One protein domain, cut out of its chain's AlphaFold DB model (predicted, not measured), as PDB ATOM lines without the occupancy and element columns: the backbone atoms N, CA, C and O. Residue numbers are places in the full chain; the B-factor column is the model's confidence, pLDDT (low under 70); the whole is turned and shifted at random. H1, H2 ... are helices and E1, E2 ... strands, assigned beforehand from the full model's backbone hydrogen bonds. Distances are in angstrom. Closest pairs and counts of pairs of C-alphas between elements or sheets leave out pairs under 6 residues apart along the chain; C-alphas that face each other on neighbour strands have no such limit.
ATOM      1  N   ALA A  78       1.375  14.591  34.475       92.75
ATOM      2  CA  ALA A  78       2.272  14.812  33.357       92.75
ATOM      3  C   ALA A  78       1.854  16.043  32.552       92.75
ATOM      4  O   ALA A  78       0.667  16.364  32.477       92.75
ATOM      5  N   ASP A  79       2.828  16.689  31.913       90.88
ATOM      6  CA  ASP A  79       2.586  17.820  31.013       90.88
ATOM      7  C   ASP A  79       2.135  17.348  29.627       90.88
ATOM      8  O   ASP A  79       1.260  17.953  29.000       90.88
ATOM      9  N   ALA A  80       2.738  16.256  29.151       93.75
ATOM     10  CA  ALA A  80       2.449  15.632  27.866       93.75
ATOM     11  C   ALA A  80       2.749  14.126  27.896       93.75
ATOM     12  O   ALA A  80       3.471  13.619  28.758       93.75
ATOM     13  N   ILE A  81       2.212  13.397  26.920       96.50
ATOM     14  CA  ILE A  81       2.462  11.970  26.707       96.50
ATOM     15  C   ILE A  81       3.096  11.790  25.335       96.50
ATOM     16  O   ILE A  81       2.608  12.314  24.334       96.50
ATOM     17  N   VAL A  82       4.160  10.993  25.251       96.81
ATOM     18  CA  VAL A  82       4.733  10.644  23.947       96.81
ATOM     19  C   VAL A  82       3.777   9.696  23.222       96.81
ATOM     20  O   VAL A  82       3.573   8.565  23.662       96.81
ATOM     21  N   ALA A  83       3.230  10.137  22.084       96.44
ATOM     22  CA  ALA A  83       2.248   9.369  21.313       96.44
ATOM     23  C   ALA A  83       2.732   7.951  20.955       96.44
ATOM     24  O   ALA A  83       1.971   6.990  21.062       96.44
ATOM     25  N   ASN A  84       4.009   7.802  20.575       97.25
ATOM     26  CA  ASN A  84       4.625   6.513  20.253       97.25
ATOM     27  C   ASN A  84       5.805   6.195  21.186       97.25
ATOM     28  O   ASN A  84       6.938   6.636  20.963       97.25
ATOM     29  N   ALA A  85       5.542   5.373  22.201       96.06
ATOM     30  CA  ALA A  85       6.509   4.933  23.200       96.06
ATOM     31  C   ALA A  85       7.657   4.099  22.604       96.06
ATOM     32  O   ALA A  85       8.777   4.155  23.109       96.06
ATOM     33  N   ALA A  86       7.424   3.363  21.510       94.06
ATOM     34  CA  ALA A  86       8.457   2.542  20.869       94.06
ATOM     35  C   ALA A  86       9.535   3.381  20.162       94.06
ATOM     36  O   ALA A  86      10.653   2.912  19.957       94.06
ATOM     37  N   THR A  87       9.203   4.619  19.786       94.12
ATOM     38  CA  THR A  87      10.131   5.579  19.165       94.12
ATOM     39  C   THR A  87      10.554   6.705  20.108       94.12
ATOM     40  O   THR A  87      11.257   7.620  19.684       94.12
ATOM     41  N   ALA A  88      10.111   6.671  21.368       94.25
ATOM     42  CA  ALA A  88      10.436   7.695  22.350       94.25
ATOM     43  C   ALA A  88      11.945   7.728  22.633       94.25
ATOM     44  O   ALA A  88      12.609   6.692  22.713       94.25
ATOM     45  N   THR A  89      12.491   8.931  22.822       94.62
ATOM     46  CA  THR A  89      13.856   9.076  23.340       94.62
ATOM     47  C   THR A  89      13.807   8.848  24.841       94.62
ATOM     48  O   THR A  89      13.423   9.736  25.591       94.62
ATOM     49  N   LEU A  90      14.144   7.636  25.272       94.31
ATOM     50  CA  LEU A  90      14.104   7.283  26.686       94.31
ATOM     51  C   LEU A  90      15.258   7.949  27.447       94.31
ATOM     52  O   LEU A  90      16.333   8.162  26.873       94.31
ATOM     53  N   PRO A  91      15.078   8.239  28.745       92.81
ATOM     54  CA  PRO A  91      16.152   8.795  29.549       92.81
ATOM     55  C   PRO A  91      17.401   7.907  29.576       92.81
ATOM     56  O   PRO A  91      17.290   6.685  29.593       92.81
ATOM     57  N   ALA A  92      18.595   8.500  29.648       91.56
ATOM     58  CA  ALA A  92      19.855   7.743  29.616       91.56
ATOM     59  C   ALA A  92      19.926   6.652  30.706       91.56
ATOM     60  O   ALA A  92      20.314   5.510  30.436       91.56
ATOM     61  N   ASP A  93      19.465   6.984  31.913       91.88
ATOM     62  CA  ASP A  93      19.474   6.086  33.072       91.88
ATOM     63  C   ASP A  93      18.463   4.934  32.960       91.88
ATOM     64  O   ASP A  93      18.616   3.926  33.648       91.88
ATOM     65  N   PHE A  94      17.492   5.018  32.037       94.50
ATOM     66  CA  PHE A  94      16.529   3.944  31.769       94.50
ATOM     67  C   PHE A  94      17.209   2.641  31.325       94.50
ATOM     68  O   PHE A  94      16.613   1.575  31.390       94.50
ATOM     69  N   THR A  95      18.455   2.703  30.853       93.06
ATOM     70  CA  THR A  95      19.206   1.527  30.393       93.06
ATOM     71  C   THR A  95      19.861   0.723  31.526       93.06
ATOM     72  O   THR A  95      20.449  -0.331  31.270       93.06
ATOM     73  N   THR A  96      19.758   1.180  32.782       92.75
ATOM     74  CA  THR A  96      20.394   0.545  33.949       92.75
ATOM     75  C   THR A  96      19.401  -0.305  34.743       92.75
ATOM     76  O   THR A  96      18.875   0.100  35.778       92.75
ATOM     77  N   TYR A  97      19.166  -1.532  34.279       92.44
ATOM     78  CA  TYR A  97      18.155  -2.415  34.864       92.44
ATOM     79  C   TYR A  97      18.638  -3.155  36.126       92.44
ATOM     80  O   TYR A  97      19.769  -3.654  36.160       92.44
ATOM     81  N   PRO A  98      17.784  -3.309  37.158       90.88
ATOM     82  CA  PRO A  98      18.086  -4.156  38.305       90.88
ATOM     83  C   PRO A  98      18.133  -5.640  37.911       90.88
ATOM     84  O   PRO A  98      17.482  -6.088  36.965       90.88
ATOM     85  N   SER A  99      18.863  -6.440  38.696       89.25
ATOM     86  CA  SER A  99      18.826  -7.899  38.566       89.25
ATOM     87  C   SER A  99      17.403  -8.406  38.802       89.25
ATOM     88  O   SER A  99      16.818  -8.103  39.843       89.25
ATOM     89  N   GLY A 100      16.858  -9.200  37.881       88.88
ATOM     90  CA  GLY A 100      15.477  -9.682  37.976       88.88
ATOM     91  C   GLY A 100      14.594  -9.319  36.785       88.88
ATOM     92  O   GLY A 100      13.476  -9.820  36.722       88.88
ATOM     93  N   ILE A 101      15.078  -8.480  35.865       94.19
ATOM     94  CA  ILE A 101      14.365  -8.071  34.648       94.19
ATOM     95  C   ILE A 101      15.041  -8.699  33.428       94.19
ATOM     96  O   ILE A 101      16.251  -8.549  33.242       94.19
ATOM     97  N   ASP A 102      14.271  -9.377  32.575       94.75
ATOM     98  CA  ASP A 102      14.773  -9.858  31.290       94.75
ATOM     99  C   ASP A 102      14.800  -8.707  30.283       94.75
ATOM    100  O   ASP A 102      13.803  -8.381  29.634       94.75
ATOM    101  N   THR A 103      15.979  -8.106  30.136       95.06
ATOM    102  CA  THR A 103      16.205  -6.967  29.235       95.06
ATOM    103  C   THR A 103      15.839  -7.231  27.772       95.06
ATOM    104  O   THR A 103      15.557  -6.283  27.046       95.06
ATOM    105  N   SER A 104      15.783  -8.495  27.330       95.69
ATOM    106  CA  SER A 104      15.403  -8.847  25.953       95.69
ATOM    107  C   SER A 104      13.901  -8.724  25.676       95.69
ATOM    108  O   SER A 104      13.485  -8.735  24.520       95.69
ATOM    109  N   THR A 105      13.095  -8.583  26.731       95.38
ATOM    110  CA  THR A 105      11.626  -8.525  26.667       95.38
ATOM    111  C   THR A 105      11.058  -7.144  26.996       95.38
ATOM    112  O   THR A 105       9.840  -6.978  27.059       95.38
ATOM    113  N   ILE A 106      11.930  -6.153  27.213       96.75
ATOM    114  CA  ILE A 106      11.525  -4.802  27.596       96.75
ATOM    115  C   ILE A 106      10.753  -4.142  26.459       96.75
ATOM    116  O   ILE A 106      11.280  -3.945  25.366       96.75
ATOM    117  N   THR A 107       9.513  -3.759  26.748       97.50
ATOM    118  CA  THR A 107       8.640  -3.054  25.806       97.50
ATOM    119  C   THR A 107       8.049  -1.817  26.480       97.50
ATOM    120  O   THR A 107       7.160  -1.966  27.324       97.50
ATOM    121  N   PRO A 108       8.525  -0.600  26.153       98.06
ATOM    122  CA  PRO A 108       7.895   0.642  26.594       98.06
ATOM    123  C   PRO A 108       6.458   0.733  26.084       98.06
ATOM    124  O   PRO A 108       6.181   0.411  24.929       98.06
ATOM    125  N   VAL A 109       5.549   1.171  26.950       98.12
ATOM    126  CA  VAL A 109       4.112   1.254  26.647       98.12
ATOM    127  C   VAL A 109       3.588   2.673  26.839       98.12
ATOM    128  O   VAL A 109       2.771   3.130  26.048       98.12
ATOM    129  N   LEU A 110       4.064   3.387  27.856       98.12
ATOM    130  CA  LEU A 110       3.637   4.754  28.141       98.12
ATOM    131  C   LEU A 110       4.839   5.572  28.612       98.12
ATOM    132  O   LEU A 110       5.582   5.125  29.485       98.12
ATOM    133  N   VAL A 111       5.034   6.750  28.025       98.19
ATOM    134  CA  VAL A 111       6.121   7.673  28.375       98.19
ATOM    135  C   VAL A 111       5.503   9.028  28.676       98.19
ATOM    136  O   VAL A 111       4.882   9.632  27.801       98.19
ATOM    137  N   LEU A 112       5.643   9.459  29.923       96.88
ATOM    138  CA  LEU A 112       5.080  10.692  30.454       96.88
ATOM    139  C   LEU A 112       6.178  11.747  30.538       96.88
ATOM    140  O   LEU A 112       7.209  11.515  31.174       96.88
ATOM    141  N   GLN A 113       5.945  12.885  29.898       94.38
ATOM    142  CA  GLN A 113       6.864  14.012  29.887       94.38
ATOM    143  C   GLN A 113       6.520  14.971  31.019       94.38
ATOM    144  O   GLN A 113       5.364  15.373  31.167       94.38
ATOM    145  N   ASN A 114       7.542  15.346  31.784       88.50
ATOM    146  CA  ASN A 114       7.442  16.300  32.881       88.50
ATOM    147  C   ASN A 114       8.416  17.456  32.608       88.50
ATOM    148  O   ASN A 114       9.626  17.252  32.506       88.50
ATOM    149  N   ASN A 115       7.908  18.675  32.476       79.56
ATOM    150  CA  ASN A 115       8.640  19.878  32.106       79.56
ATOM    151  C   ASN A 115       9.806  20.129  33.070       79.56
ATOM    152  O   ASN A 115       9.635  20.427  34.251       79.56
ATOM    153  N   GLY A 116      11.027  20.012  32.544       76.75
ATOM    154  CA  GLY A 116      12.257  20.221  33.312       76.75
ATOM    155  C   GLY A 116      12.645  19.063  34.236       76.75
ATOM    156  O   GLY A 116      13.661  19.161  34.926       76.75
ATOM    157  N   GLN A 117      11.888  17.964  34.232       83.31
ATOM    158  CA  GLN A 117      12.244  16.709  34.882       83.31
ATOM    159  C   GLN A 117      12.492  15.620  33.832       83.31
ATOM    160  O   GLN A 117      12.282  15.801  32.638       83.31
ATOM    161  N   GLN A 118      13.032  14.495  34.278       91.06
ATOM    162  CA  GLN A 118      13.194  13.312  33.441       91.06
ATOM    163  C   GLN A 118      11.815  12.661  33.186       91.06
ATOM    164  O   GLN A 118      10.871  12.895  33.943       91.06
ATOM    165  N   ASP A 119      11.684  11.885  32.106       94.50
ATOM    166  CA  ASP A 119      10.405  11.294  31.680       94.50
ATOM    167  C   ASP A 119      10.086  10.004  32.445       94.50
ATOM    168  O   ASP A 119      10.922   9.095  32.493       94.50
ATOM    169  N   VAL A 120       8.863   9.875  32.976       96.31
ATOM    170  CA  VAL A 120       8.384   8.638  33.622       96.31
ATOM    171  C   VAL A 120       8.018   7.610  32.556       96.31
ATOM    172  O   VAL A 120       7.220   7.882  31.663       96.31
ATOM    173  N   VAL A 121       8.573   6.401  32.661       98.12
ATOM    174  CA  VAL A 121       8.382   5.342  31.659       98.12
ATOM    175  C   VAL A 121       7.702   4.133  32.281       98.12
ATOM    176  O   VAL A 121       8.251   3.492  33.177       98.12
ATOM    177  N   TYR A 122       6.545   3.762  31.748       98.38
ATOM    178  CA  TYR A 122       5.909   2.479  32.016       98.38
ATOM    179  C   TYR A 122       6.212   1.494  30.896       98.38
ATOM    180  O   TYR A 122       6.041   1.790  29.709       98.38
ATOM    181  N   TYR A 123       6.653   0.301  31.273       98.31
ATOM    182  CA  TYR A 123       7.069  -0.733  30.336       98.31
ATOM    183  C   TYR A 123       6.731  -2.125  30.866       98.31
ATOM    184  O   TYR A 123       6.560  -2.325  32.067       98.31
ATOM    185  N   THR A 124       6.648  -3.101  29.966       97.69
ATOM    186  CA  THR A 124       6.563  -4.518  30.340       97.69
ATOM    187  C   THR A 124       7.908  -5.201  30.197       97.69
ATOM    188  O   THR A 124       8.704  -4.830  29.336       97.69
ATOM    189  N   ALA A 125       8.152  -6.209  31.032       97.19
ATOM    190  CA  ALA A 125       9.236  -7.167  30.855       97.19
ATOM    191  C   ALA A 125       8.910  -8.487  31.570       97.19
ATOM    192  O   ALA A 125       8.105  -8.522  32.504       97.19
ATOM    193  N   ALA A 126       9.545  -9.575  31.146       96.12
ATOM    194  CA  ALA A 126       9.494 -10.849  31.842       96.12
ATOM    195  C   ALA A 126      10.401 -10.811  33.091       96.12
ATOM    196  O   ALA A 126      11.547 -10.347  33.012       96.12
ATOM    197  N   PRO A 127       9.932 -11.304  34.250       94.75
ATOM    198  CA  PRO A 127      10.771 -11.420  35.433       94.75
ATOM    199  C   PRO A 127      11.730 -12.613  35.301       94.75
ATOM    200  O   PRO A 127      11.335 -13.700  34.887       94.75
ATOM    201  N   THR A 128      12.993 -12.454  35.708       90.19
ATOM    202  CA  THR A 128      13.993 -13.547  35.706       90.19
ATOM    203  C   THR A 128      14.123 -14.258  37.056       90.19
ATOM    204  O   THR A 128      14.950 -15.158  37.200       90.19
ATOM    205  N   GLY A 129      13.368 -13.835  38.075       84.62
ATOM    206  CA  GLY A 129      13.412 -14.377  39.438       84.62
ATOM    207  C   GLY A 129      12.042 -14.826  39.946       84.62
ATOM    208  O   GLY A 129      11.024 -14.577  39.316       84.62
ATOM    209  N   ASN A 130      12.014 -15.453  41.126       79.38
ATOM    210  CA  ASN A 130      10.792 -16.045  41.694       79.38
ATOM    211  C   ASN A 130       9.921 -15.058  42.493       79.38
ATOM    212  O   ASN A 130       8.872 -15.451  42.997       79.38
ATOM    213  N   THR A 131      10.374 -13.815  42.684       87.19
ATOM    214  CA  THR A 131       9.650 -12.814  43.485       87.19
ATOM    215  C   THR A 131       8.398 -12.317  42.770       87.19
ATOM    216  O   THR A 131       7.363 -12.157  43.406       87.19
ATOM    217  N   TRP A 132       8.494 -12.101  41.456       88.44
ATOM    218  CA  TRP A 132       7.412 -11.587  40.621       88.44
ATOM    219  C   TRP A 132       6.870 -12.698  39.741       88.44
ATOM    220  O   TRP A 132       7.647 -13.456  39.154       88.44
ATOM    221  N   ARG A 133       5.545 -12.817  39.659       86.56
ATOM    222  CA  ARG A 133       4.923 -13.899  38.901       86.56
ATOM    223  C   ARG A 133       4.784 -13.495  37.435       86.56
ATOM    224  O   ARG A 133       4.261 -12.429  37.117       86.56
ATOM    225  N   GLY A 134       5.302 -14.350  36.556       80.94
ATOM    226  CA  GLY A 134       5.170 -14.198  35.109       80.94
ATOM    227  C   GLY A 134       3.734 -14.440  34.614       80.94
ATOM    228  O   GLY A 134       2.879 -14.831  35.412       80.94
ATOM    229  N   PRO A 135       3.481 -14.224  33.309       90.69
ATOM    230  CA  PRO A 135       4.503 -14.141  32.261       90.69
ATOM    231  C   PRO A 135       5.092 -12.739  32.020       90.69
ATOM    232  O   PRO A 135       6.263 -12.659  31.649       90.69
ATOM    233  N   GLN A 136       4.366 -11.649  32.290       95.81
ATOM    234  CA  GLN A 136       4.902 -10.279  32.257       95.81
ATOM    235  C   GLN A 136       4.647  -9.523  33.565       95.81
ATOM    236  O   GLN A 136       3.712  -9.812  34.313       95.81
ATOM    237  N   VAL A 137       5.488  -8.522  33.817       97.06
ATOM    238  CA  VAL A 137       5.363  -7.555  34.911       97.06
ATOM    239  C   VAL A 137       5.369  -6.157  34.301       97.06
ATOM    240  O   VAL A 137       6.157  -5.877  33.393       97.06
ATOM    241  N   VAL A 138       4.494  -5.282  34.796       97.75
ATOM    242  CA  VAL A 138       4.548  -3.849  34.496       97.75
ATOM    243  C   VAL A 138       5.527  -3.210  35.455       97.75
ATOM    244  O   VAL A 138       5.380  -3.295  36.675       97.75
ATOM    245  N   TYR A 139       6.523  -2.554  34.886       97.56
ATOM    246  CA  TYR A 139       7.508  -1.778  35.604       97.56
ATOM    247  C   TYR A 139       7.308  -0.297  35.318       97.56
ATOM    248  O   TYR A 139       6.916   0.107  34.223       97.56
ATOM    249  N   ARG A 140       7.652   0.505  36.315       96.88
ATOM    250  CA  ARG A 140       7.742   1.953  36.248       96.88
ATOM    251  C   ARG A 140       9.198   2.359  36.407       96.88
ATOM    252  O   ARG A 140       9.873   1.889  37.319       96.88
ATOM    253  N   PHE A 141       9.682   3.224  35.535       97.44
ATOM    254  CA  PHE A 141      10.928   3.950  35.712       97.44
ATOM    255  C   PHE A 141      10.590   5.397  36.054       97.44
ATOM    256  O   PHE A 141       9.951   6.085  35.261       97.44
ATOM    257  N   GLY A 142      10.964   5.823  37.254       95.94
ATOM    258  CA  GLY A 142      10.563   7.108  37.812       95.94
ATOM    259  C   GLY A 142      11.305   7.424  39.106       95.94
ATOM    260  O   GLY A 142      12.099   6.596  39.573       95.94
ATOM    261  N   PRO A 143      11.023   8.578  39.728       93.81
ATOM    262  CA  PRO A 143      11.430   8.829  41.102       93.81
ATOM    263  C   PRO A 143      10.847   7.741  42.016       93.81
ATOM    264  O   PRO A 143       9.711   7.304  41.784       93.81
ATOM    265  N   PRO A 144      11.592   7.255  43.020       92.62
ATOM    266  CA  PRO A 144      11.102   6.202  43.893       92.62
ATOM    267  C   PRO A 144       9.871   6.672  44.659       92.62
ATOM    268  O   PRO A 144       9.799   7.796  45.146       92.62
ATOM    269  N   ILE A 145       8.900   5.777  44.789       87.75
ATOM    270  CA  ILE A 145       7.712   6.025  45.604       87.75
ATOM    271  C   ILE A 145       8.066   5.752  47.068       87.75
ATOM    272  O   ILE A 145       8.537   4.662  47.406       87.75
ATOM    273  N   ASP A 146       7.837   6.731  47.939       82.94
ATOM    274  CA  ASP A 146       7.963   6.551  49.380       82.94
ATOM    275  C   ASP A 146       6.863   5.604  49.878       82.94
ATOM    276  O   ASP A 146       5.670   5.883  49.774       82.94
ATOM    277  N   ASN A 147       7.266   4.474  50.459       78.50
ATOM    278  CA  ASN A 147       6.348   3.458  50.969       78.50
ATOM    279  C   ASN A 147       5.472   3.948  52.138       78.50
ATOM    280  O   ASN A 147       4.445   3.331  52.415       78.50
ATOM    281  N   ALA A 148       5.879   5.001  52.854       78.56
ATOM    282  CA  ALA A 148       5.123   5.543  53.980       78.56
ATOM    283  C   ALA A 148       4.015   6.503  53.529       78.56
ATOM    284  O   ALA A 148       2.938   6.517  54.123       78.56
ATOM    285  N   THR A 149       4.278   7.301  52.493       76.19
ATOM    286  CA  THR A 149       3.380   8.375  52.043       76.19
ATOM    287  C   THR A 149       2.691   8.075  50.712       76.19
ATOM    288  O   THR A 149       1.658   8.668  50.416       76.19
ATOM    289  N   GLY A 150       3.230   7.153  49.912       71.69
ATOM    290  CA  GLY A 150       2.782   6.882  48.547       71.69
ATOM    291  C   GLY A 150       3.133   7.992  47.553       71.69
ATOM    292  O   GLY A 150       2.607   7.989  46.443       71.69
ATOM    293  N   VAL A 151       3.990   8.941  47.941       75.50
ATOM    294  CA  VAL A 151       4.386  10.094  47.121       75.50
ATOM    295  C   VAL A 151       5.725   9.812  46.438       75.50
ATOM    296  O   VAL A 151       6.598   9.161  47.010       75.50
ATOM    297  N   ALA A 152       5.889  10.292  45.205       82.25
ATOM    298  CA  ALA A 152       7.154  10.216  44.485       82.25
ATOM    299  C   ALA A 152       8.209  11.127  45.141       82.25
ATOM    300  O   ALA A 152       8.019  12.338  45.248       82.25
ATOM    301  N   ASP A 153       9.332  10.550  45.566       84.06
ATOM    302  CA  ASP A 153      10.486  11.288  46.072       84.06
ATOM    303  C   ASP A 153      11.350  11.761  44.898       84.06
ATOM    304  O   ASP A 153      12.195  11.037  44.378       84.06
ATOM    305  N   THR A 154      11.142  13.005  44.476       80.06
ATOM    306  CA  THR A 154      11.874  13.625  43.361       80.06
ATOM    307  C   THR A 154      13.323  13.988  43.701       80.06
ATOM    308  O   THR A 154      14.064  14.409  42.814       80.06
ATOM    309  N   SER A 155      13.747  13.832  44.961       77.44
ATOM    310  CA  SER A 155      15.103  14.171  45.408       77.44
ATOM    311  C   SER A 155      16.115  13.034  45.238       77.44
ATOM    312  O   SER A 155      17.323  13.256  45.360       77.44
ATOM    313  N   SER A 156      15.644  11.824  44.946       81.88
ATOM    314  CA  SER A 156      16.465  10.624  44.819       81.88
ATOM    315  C   SER A 156      16.626  10.164  43.367       81.88
ATOM    316  O   SER A 156      15.985  10.650  42.435       81.88
ATOM    317  N   SER A 157      17.574   9.247  43.157       90.56
ATOM    318  CA  SER A 157      17.868   8.692  41.837       90.56
ATOM    319  C   SER A 157      16.669   7.933  41.282       90.56
ATOM    320  O   SER A 157      16.035   7.164  42.005       90.56
ATOM    321  N   TRP A 158      16.436   8.081  39.986       94.12
ATOM    322  CA  TRP A 158      15.405   7.359  39.262       94.12
ATOM    323  C   TRP A 158      15.650   5.852  39.301       94.12
ATOM    324  O   TRP A 158      16.783   5.386  39.168       94.12
ATOM    325  N   VAL A 159      14.585   5.083  39.508       95.50
ATOM    326  CA  VAL A 159      14.667   3.636  39.719       95.50
ATOM    327  C   VAL A 159      13.611   2.887  38.923       95.50
ATOM    328  O   VAL A 159      12.509   3.375  38.683       95.50
ATOM    329  N   HIS A 160      13.947   1.651  38.559       95.81
ATOM    330  CA  HIS A 160      12.996   0.684  38.029       95.81
ATOM    331  C   HIS A 160      12.257   0.013  39.192       95.81
ATOM    332  O   HIS A 160      12.870  -0.698  39.992       95.81
ATOM    333  N   GLN A 161      10.945   0.211  39.275       94.19
ATOM    334  CA  GLN A 161      10.086  -0.389  40.288       94.19
ATOM    335  C   GLN A 161       9.009  -1.258  39.624       94.19
ATOM    336  O   GLN A 161       8.332  -0.798  38.706       94.19
ATOM    337  N   PRO A 162       8.845  -2.518  40.047       95.00
ATOM    338  CA  PRO A 162       7.709  -3.338  39.638       95.00
ATOM    339  C   PRO A 162       6.421  -2.755  40.232       95.00
ATOM    340  O   PRO A 162       6.364  -2.472  41.427       95.00
ATOM    341  N   LEU A 163       5.403  -2.575  39.394       94.44
ATOM    342  CA  LEU A 163       4.099  -2.054  39.794       94.44
ATOM    343  C   LEU A 163       3.088  -3.185  39.994       94.44
ATOM    344  O   LEU A 163       2.406  -3.228  41.013       94.44
ATOM    345  N   ILE A 164       2.988  -4.089  39.017       95.62
ATOM    346  CA  ILE A 164       2.032  -5.198  39.040       95.62
ATOM    347  C   ILE A 164       2.515  -6.378  38.193       95.62
ATOM    348  O   ILE A 164       3.199  -6.191  37.186       95.62
ATOM    349  N   ASP A 165       2.170  -7.596  38.612       95.62
ATOM    350  CA  ASP A 165       2.595  -8.858  38.004       95.62
ATOM    351  C   ASP A 165       1.440  -9.654  37.369       95.62
ATOM    352  O   ASP A 165       0.306  -9.171  37.297       95.62
ATOM    353  N   LYS A 166       1.744 -10.872  36.888       94.56
ATOM    354  CA  LYS A 166       0.835 -11.751  36.127       94.56
ATOM    355  C   LYS A 166       0.094 -11.027  35.008       94.56
ATOM    356  O   LYS A 166      -1.108 -11.203  34.825       94.56
ATOM    357  N   ILE A 167       0.801 -10.187  34.273       96.38
ATOM    358  CA  ILE A 167       0.243  -9.547  33.090       96.38
ATOM    359  C   ILE A 167       0.318 -10.539  31.936       96.38
ATOM    360  O   ILE A 167       1.351 -11.184  31.747       96.38
ATOM    361  N   ASP A 168      -0.785 -10.675  31.204       95.19
ATOM    362  CA  ASP A 168      -0.888 -11.597  30.077       95.19
ATOM    363  C   ASP A 168       0.141 -11.226  28.997       95.19
ATOM    364  O   ASP A 168       0.242 -10.076  28.564       95.19
ATOM    365  N   ALA A 169       0.931 -12.205  28.562       94.44
ATOM    366  CA  ALA A 169       1.929 -12.015  27.512       94.44
ATOM    367  C   ALA A 169       1.342 -12.160  26.102       94.44
ATOM    368  O   ALA A 169       2.021 -11.867  25.115       94.44
ATOM    369  N   ASN A 170       0.110 -12.658  25.986       94.50
ATOM    370  CA  ASN A 170      -0.515 -12.902  24.700       94.50
ATOM    371  C   ASN A 170      -0.963 -11.592  24.051       94.50
ATOM    372  O   ASN A 170      -1.481 -10.683  24.698       94.50
ATOM    373  N   ALA A 171      -0.784 -11.507  22.733       93.19
ATOM    374  CA  ALA A 171      -1.289 -10.382  21.966       93.19
ATOM    375  C   ALA A 171      -2.826 -10.409  21.916       93.19
ATOM    376  O   ALA A 171      -3.431 -11.427  21.565       93.19
ATOM    377  N   VAL A 172      -3.459  -9.271  22.193       92.38
ATOM    378  CA  VAL A 172      -4.913  -9.105  22.133       92.38
ATOM    379  C   VAL A 172      -5.342  -8.906  20.681       92.38
ATOM    380  O   VAL A 172      -5.087  -7.874  20.052       92.38
ATOM    381  N   ALA A 173      -5.994  -9.923  20.119       91.00
ATOM    382  CA  ALA A 173      -6.439  -9.905  18.732       91.00
ATOM    383  C   ALA A 173      -7.476  -8.795  18.488       91.00
ATOM    384  O   ALA A 173      -8.493  -8.715  19.173       91.00
ATOM    385  N   GLY A 174      -7.241  -7.971  17.465       89.31
ATOM    386  CA  GLY A 174      -8.160  -6.896  17.083       89.31
ATOM    387  C   GLY A 174      -8.075  -5.642  17.955       89.31
ATOM    388  O   GLY A 174      -8.943  -4.781  17.825       89.31
ATOM    389  N   PHE A 175      -7.052  -5.512  18.809       93.06
ATOM    390  CA  PHE A 175      -6.784  -4.255  19.501       93.06
ATOM    391  C   PHE A 175      -6.556  -3.128  18.485       93.06
ATOM    392  O   PHE A 175      -5.672  -3.212  17.629       93.06
ATOM    393  N   ALA A 176      -7.381  -2.089  18.576       94.69
ATOM    394  CA  ALA A 176      -7.310  -0.902  17.745       94.69
ATOM    395  C   ALA A 176      -7.645   0.320  18.599       94.69
ATOM    396  O   ALA A 176      -8.605   0.299  19.370       94.69
ATOM    397  N   CYS A 177      -6.857   1.378  18.437       97.19
ATOM    398  CA  CYS A 177      -7.124   2.657  19.074       97.19
ATOM    399  C   CYS A 177      -8.129   3.483  18.256       97.19
ATOM    400  O   CYS A 177      -8.303   3.225  17.057       97.19
ATOM    401  N   PRO A 178      -8.803   4.467  18.878       97.12
ATOM    402  CA  PRO A 178      -9.631   5.423  18.151       97.12
ATOM    403  C   PRO A 178      -8.852   6.148  17.038       97.12
ATOM    404  O   PRO A 178      -7.626   6.214  17.049       97.12
ATOM    405  N   THR A 179      -9.559   6.718  16.060       96.88
ATOM    406  CA  THR A 179      -8.924   7.540  15.016       96.88
ATOM    407  C   THR A 179      -8.215   8.744  15.640       96.88
ATOM    408  O   THR A 179      -8.820   9.442  16.451       96.88
ATOM    409  N   GLY A 180      -6.973   9.016  15.225       95.81
ATOM    410  CA  GLY A 180      -6.147  10.092  15.793       95.81
ATOM    411  C   GLY A 180      -5.435   9.701  17.093       95.81
ATOM    412  O   GLY A 180      -5.108  10.567  17.900       95.81
ATOM    413  N   TRP A 181      -5.302   8.395  17.342       98.19
ATOM    414  CA  TRP A 181      -4.603   7.840  18.492       98.19
ATOM    415  C   TRP A 181      -3.604   6.783  18.029       98.19
ATOM    416  O   TRP A 181      -3.877   5.974  17.136       98.19
ATOM    417  N   THR A 182      -2.468   6.737  18.708       97.88
ATOM    418  CA  THR A 182      -1.396   5.777  18.486       97.88
ATOM    419  C   THR A 182      -1.483   4.630  19.494       97.88
ATOM    420  O   THR A 182      -1.581   4.835  20.704       97.88
ATOM    421  N   ALA A 183      -1.443   3.397  18.981       97.50
ATOM    422  CA  ALA A 183      -1.405   2.181  19.786       97.50
ATOM    423  C   ALA A 183       0.018   1.892  20.274       97.50
ATOM    424  O   ALA A 183       0.939   1.753  19.468       97.50
ATOM    425  N   ASN A 184       0.174   1.729  21.583       97.62
ATOM    426  CA  ASN A 184       1.420   1.361  22.232       97.62
ATOM    427  C   ASN A 184       1.282  -0.021  22.868       97.62
ATOM    428  O   ASN A 184       0.494  -0.219  23.795       97.62
ATOM    429  N   ASN A 185       2.086  -0.959  22.360       95.81
ATOM    430  CA  ASN A 185       2.026  -2.386  22.671       95.81
ATOM    431  C   ASN A 185       0.681  -3.052  22.289       95.81
ATOM    432  O   ASN A 185      -0.301  -2.397  21.941       95.81
ATOM    433  N   ASN A 186       0.645  -4.384  22.288       94.81
ATOM    434  CA  ASN A 186      -0.562  -5.165  22.005       94.81
ATOM    435  C   ASN A 186      -0.751  -6.373  22.935       94.81
ATOM    436  O   ASN A 186      -1.638  -7.183  22.671       94.81
ATOM    437  N   THR A 187       0.055  -6.506  23.992       95.38
ATOM    438  CA  THR A 187      -0.078  -7.566  25.006       95.38
ATOM    439  C   THR A 187      -0.953  -7.112  26.182       95.38
ATOM    440  O   THR A 187      -1.737  -6.164  26.055       95.38
ATOM    441  N   GLY A 188      -0.859  -7.791  27.328       94.44
ATOM    442  CA  GLY A 188      -1.702  -7.536  28.487       94.44
ATOM    443  C   GLY A 188      -1.555  -6.144  29.096       94.44
ATOM    444  O   GLY A 188      -2.514  -5.655  29.672       94.44
ATOM    445  N   PHE A 189      -0.431  -5.447  28.924       97.75
ATOM    446  CA  PHE A 189      -0.352  -4.015  29.237       97.75
ATOM    447  C   PHE A 189      -0.162  -3.209  27.963       97.75
ATOM    448  O   PHE A 189       0.855  -3.341  27.282       97.75
ATOM    449  N   ARG A 190      -1.138  -2.369  27.642       97.62
ATOM    450  CA  ARG A 190      -1.160  -1.588  26.404       97.62
ATOM    451  C   ARG A 190      -1.826  -0.244  26.638       97.62
ATOM    452  O   ARG A 190      -2.612  -0.088  27.572       97.62
ATOM    453  N   ALA A 191      -1.530   0.713  25.770       98.12
ATOM    454  CA  ALA A 191      -2.115   2.040  25.838       98.12
ATOM    455  C   ALA A 191      -2.485   2.558  24.447       98.12
ATOM    456  O   ALA A 191      -1.812   2.265  23.462       98.12
ATOM    457  N   CYS A 192      -3.541   3.356  24.375       98.50
ATOM    458  CA  CYS A 192      -3.793   4.256  23.258       98.50
ATOM    459  C   CYS A 192      -3.448   5.662  23.725       98.50
ATOM    460  O   CYS A 192      -3.958   6.081  24.757       98.50
ATOM    461  N   VAL A 193      -2.630   6.391  22.979       98.19
ATOM    462  CA  VAL A 193      -2.291   7.789  23.286       98.19
ATOM    463  C   VAL A 193      -2.773   8.658  22.136       98.19
ATOM    464  O   VAL A 193      -2.577   8.279  20.983       98.19
ATOM    465  N   SER A 194      -3.438   9.774  22.418       97.50
ATOM    466  CA  SER A 194      -3.868  10.711  21.379       97.50
ATOM    467  C   SER A 194      -2.658  11.295  20.638       97.50
ATOM    468  O   SER A 194      -1.575  11.434  21.206       97.50
ATOM    469  N   ASP A 195      -2.811  11.627  19.355       95.06
ATOM    470  CA  ASP A 195      -1.689  12.106  18.531       95.06
ATOM    471  C   ASP A 195      -1.103  13.446  19.022       95.06
ATOM    472  O   ASP A 195       0.054  13.755  18.742       95.06
ATOM    473  N   ASP A 196      -1.888  14.226  19.769       92.44
ATOM    474  CA  ASP A 196      -1.466  15.463  20.436       92.44
ATOM    475  C   ASP A 196      -0.794  15.227  21.804       92.44
ATOM    476  O   ASP A 196      -0.312  16.176  22.417       92.44
ATOM    477  N   GLY A 197      -0.760  13.983  22.295       94.38
ATOM    478  CA  GLY A 197      -0.165  13.630  23.581       94.38
ATOM    479  C   GLY A 197      -0.934  14.132  24.807       94.38
ATOM    480  O   GLY A 197      -0.382  14.098  25.905       94.38
ATOM    481  N   SER A 198      -2.176  14.602  24.648       93.88
ATOM    482  CA  SER A 198      -2.980  15.150  25.749       93.88
ATOM    483  C   SER A 198      -3.783  14.092  26.508       93.88
ATOM    484  O   SER A 198      -4.194  14.321  27.642       93.88
ATOM    485  N   GLN A 199      -4.028  12.922  25.913       96.00
ATOM    486  CA  GLN A 199      -4.880  11.879  26.483       96.00
ATOM    487  C   GLN A 199      -4.262  10.493  26.321       96.00
ATOM    488  O   GLN A 199      -3.630  10.178  25.313       96.00
ATOM    489  N   ALA A 200      -4.510   9.625  27.299       97.75
ATOM    490  CA  ALA A 200      -4.188   8.210  27.212       97.75
ATOM    491  C   ALA A 200      -5.344   7.334  27.698       97.75
ATOM    492  O   ALA A 200      -5.996   7.619  28.698       97.75
ATOM    493  N   GLN A 201      -5.565   6.221  27.005       97.88
ATOM    494  CA  GLN A 201      -6.380   5.104  27.460       97.88
ATOM    495  C   GLN A 201      -5.456   3.947  27.795       97.88
ATOM    496  O   GLN A 201      -4.704   3.492  26.934       97.88
ATOM    497  N   VAL A 202      -5.506   3.472  29.032       97.75
ATOM    498  CA  VAL A 202      -4.626   2.419  29.538       97.75
ATOM    499  C   VAL A 202      -5.439   1.152  29.752       97.75
ATOM    500  O   VAL A 202      -6.517   1.201  30.343       97.75
ATOM    501  N   PHE A 203      -4.915   0.020  29.285       97.56
ATOM    502  CA  PHE A 203      -5.552  -1.291  29.376       97.56
ATOM    503  C   PHE A 203      -4.623  -2.265  30.102       97.56
ATOM    504  O   PHE A 203      -3.443  -2.384  29.758       97.56
ATOM    505  N   HIS A 204      -5.170  -2.972  31.088       95.75
ATOM    506  CA  HIS A 204      -4.488  -4.013  31.851       95.75
ATOM    507  C   HIS A 204      -5.262  -5.323  31.733       95.75
ATOM    508  O   HIS A 204      -6.406  -5.404  32.173       95.75
ATOM    509  N   THR A 205      -4.613  -6.359  31.219       96.06
ATOM    510  CA  THR A 205      -5.104  -7.731  31.140       96.06
ATOM    511  C   THR A 205      -4.198  -8.603  32.002       96.06
ATOM    512  O   THR A 205      -3.030  -8.824  31.677       96.06
ATOM    513  N   GLY A 206      -4.727  -9.060  33.134       93.69
ATOM    514  CA  GLY A 206      -4.032  -9.957  34.055       93.69
ATOM    515  C   GLY A 206      -4.476 -11.408  33.890       93.69
ATOM    516  O   GLY A 206      -5.643 -11.672  33.592       93.69
ATOM    517  N   GLU A 207      -3.564 -12.346  34.137       92.12
ATOM    518  CA  GLU A 207      -3.852 -13.777  34.194       92.12
ATOM    519  C   GLU A 207      -4.431 -14.182  35.560       92.12
ATOM    520  O   GLU A 207      -3.919 -13.842  36.633       92.12
ATOM    521  N   LEU A 208      -5.505 -14.962  35.506       88.06
ATOM    522  CA  LEU A 208      -6.147 -15.639  36.621       88.06
ATOM    523  C   LEU A 208      -5.772 -17.120  36.553       88.06
ATOM    524  O   LEU A 208      -6.231 -17.859  35.681       88.06
ATOM    525  N   GLU A 209      -4.945 -17.573  37.488       80.62
ATOM    526  CA  GLU A 209      -4.582 -18.985  37.583       80.62
ATOM    527  C   GLU A 209      -5.692 -19.756  38.302       80.62
ATOM    528  O   GLU A 209      -5.798 -19.700  39.520       80.62
ATOM    529  N   HIS A 210      -6.494 -20.530  37.570       74.19
ATOM    530  CA  HIS A 210      -7.464 -21.455  38.155       74.19
ATOM    531  C   HIS A 210      -7.006 -22.907  37.957       74.19
ATOM    532  O   HIS A 210      -7.441 -23.636  37.054       74.19
ATOM    533  N   GLY A 211      -6.076 -23.350  38.805       74.56
ATOM    534  CA  GLY A 211      -5.512 -24.699  38.738       74.56
ATOM    535  C   GLY A 211      -4.715 -24.944  37.450       74.56
ATOM    536  O   GLY A 211      -3.566 -24.536  37.353       74.56
ATOM    537  N   LYS A 212      -5.293 -25.669  36.479       69.19
ATOM    538  CA  LYS A 212      -4.670 -25.928  35.157       69.19
ATOM    539  C   LYS A 212      -5.190 -25.021  34.040       69.19
ATOM    540  O   LYS A 212      -4.672 -25.095  32.929       69.19
ATOM    541  N   ASN A 213      -6.224 -24.230  34.313       75.00
ATOM    542  CA  ASN A 213      -6.803 -23.305  33.349       75.00
ATOM    543  C   ASN A 213      -6.306 -21.895  33.677       75.00
ATOM    544  O   ASN A 213      -6.312 -21.507  34.844       75.00
ATOM    545  N   SER A 214      -5.891 -21.153  32.654       80.56
ATOM    546  CA  SER A 214      -5.681 -19.709  32.748       80.56
ATOM    547  C   SER A 214      -6.932 -19.026  32.201       80.56
ATOM    548  O   SER A 214      -7.421 -19.405  31.133       80.56
ATOM    549  N   ASP A 215      -7.487 -18.099  32.970       88.44
ATOM    550  CA  ASP A 215      -8.494 -17.141  32.512       88.44
ATOM    551  C   ASP A 215      -7.866 -15.742  32.553       88.44
ATOM    552  O   ASP A 215      -6.830 -15.542  33.181       88.44
ATOM    553  N   THR A 216      -8.469 -14.760  31.900       92.06
ATOM    554  CA  THR A 216      -7.940 -13.391  31.867       92.06
ATOM    555  C   THR A 216      -8.969 -12.411  32.390       92.06
ATOM    556  O   THR A 216     -10.161 -12.537  32.110       92.06
ATOM    557  N   TYR A 217      -8.517 -11.398  33.119       92.56
ATOM    558  CA  TYR A 217      -9.350 -10.263  33.488       92.56
ATOM    559  C   TYR A 217      -8.762  -8.982  32.921       92.56
ATOM    560  O   TYR A 217      -7.583  -8.702  33.120       92.56
ATOM    561  N   GLU A 218      -9.602  -8.211  32.237       94.31
ATOM    562  CA  GLU A 218      -9.228  -6.936  31.645       94.31
ATOM    563  C   GLU A 218      -9.910  -5.770  32.359       94.31
ATOM    564  O   GLU A 218     -11.108  -5.813  32.653       94.31
ATOM    565  N   THR A 219      -9.137  -4.716  32.595       94.56
ATOM    566  CA  THR A 219      -9.612  -3.406  33.030       94.56
ATOM    567  C   THR A 219      -9.052  -2.324  32.108       94.56
ATOM    568  O   THR A 219      -7.998  -2.498  31.491       94.56
ATOM    569  N   GLN A 220      -9.778  -1.216  31.998       95.75
ATOM    570  CA  GLN A 220      -9.405  -0.083  31.162       95.75
ATOM    571  C   GLN A 220      -9.764   1.231  31.852       95.75
ATOM    572  O   GLN A 220     -10.784   1.316  32.540       95.75
ATOM    573  N   THR A 221      -8.971   2.265  31.605       96.06
ATOM    574  CA  THR A 221      -9.248   3.639  32.036       96.06
ATOM    575  C   THR A 221      -8.849   4.631  30.951       96.06
ATOM    576  O   THR A 221      -8.080   4.290  30.052       96.06
ATOM    577  N   ALA A 222      -9.334   5.862  31.064       95.12
ATOM    578  CA  ALA A 222      -8.888   6.998  30.274       95.12
ATOM    579  C   ALA A 222      -8.451   8.128  31.210       95.12
ATOM    580  O   ALA A 222      -9.076   8.351  32.245       95.12
ATOM    581  N   ALA A 223      -7.396   8.834  30.827       93.81
ATOM    582  CA  ALA A 223      -6.807   9.931  31.573       93.81
ATOM    583  C   ALA A 223      -6.375  11.037  30.605       93.81
ATOM    584  O   ALA A 223      -6.047  10.764  29.448       93.81
ATOM    585  N   THR A 224      -6.359  12.270  31.094       92.31
ATOM    586  CA  THR A 224      -5.926  13.452  30.343       92.31
ATOM    587  C   THR A 224      -4.770  14.066  31.107       92.31
ATOM    588  O   THR A 224      -4.818  14.117  32.334       92.31
ATOM    589  N   THR A 225      -3.732  14.522  30.414       91.81
ATOM    590  CA  THR A 225      -2.638  15.232  31.070       91.81
ATOM    591  C   THR A 225      -3.146  16.474  31.775       91.81
ATOM    592  O   THR A 225      -4.188  17.038  31.416       91.81
TER     593      THR A 225
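This is residues 78 to 225 of the 519 residues of an uncharacterized protein of Acaryochloris sp. RCC1774 (UniProt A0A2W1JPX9). Two four-stranded sheets stand face to face as a sandwich, their strands crossed at 37 degrees, and the far end of the long E7 and E8 hairpin reaches out beyond the first sheet. Small H1 only grazes the sheet E1 E2 E3 E4. The printed part has 148 residues, with one named helix and eight named strands in the order H1 E1 E2 E3 E4 E5 E6 E7 E8; the sheets run E1 E2 E3 E4 and E5 E6 E7 E8, both antiparallel. The class is mostly strand, though under half of the residues are in named elements. The whole is compact, with a radius of gyration of the C-alphas of 15.3 A and spans of 49 by 39 by 30 A.

H1 is residues 92 to 95, 6.3 A long, beginning at C-alpha 92 (19.855, 7.743, 29.616). E1 is residues 107 to 113, 17.6 A; E2 is 120 to 125, 16.1 A; E3 is 136 to 142, 19.1 A; E4 is 159 to 167, 20.6 A, and bends by 55 degrees at residue 164. E5 is residues 181 to 184, 9.6 A, from C-alpha 181 (-4.603, 7.840, 18.492); E6 is 189 to 194, 17.1 A; E7 is 199 to 210, 35.4 A. E8 is residues 213 to 224, 36.9 A, ending at C-alpha 224 (-5.926, 13.452, 30.343).

The sheet E1 E2 E3 E4 is a meander, each strand the antiparallel neighbour of the one before, and is strongly twisted. N 109 and O 122 of E1 and E2 are 2.9 A apart, N 139 and O 123 of E3 and E2 2.8 A, and N 140 and O 161 of E3 and E4 2.8 A, within hydrogen-bond range. Residues 80 to 81 pair antiparallel with residues 112 to 113 of E1. The second meander, E5 E6 E7 E8, has N 182 and O 193 at 2.8 A, N 192 and O 201 at 2.8 A, and N 208 and O 215 at 2.7 A. Between the sheets, the closest C-alphas of E1 and E5 are those of Val 109 and Asn 184, 5.2 A, and of E4 and E7 those of Ile 167 and Gly 206, 4.4 A. E1 and E8 are apart. H1 is too short for an O i to N i+4 pair; its one O i to N i+3 pair is within range.

The two C-alphas farthest apart, of Gly 116 and Lys 212, are 49.2 A apart. The printed part has no cut. The links H1 to E1, E3 to E4 and E4 to E5 are long. The mean pLDDT of the printed part is 92.2, and residue 212 is under 70.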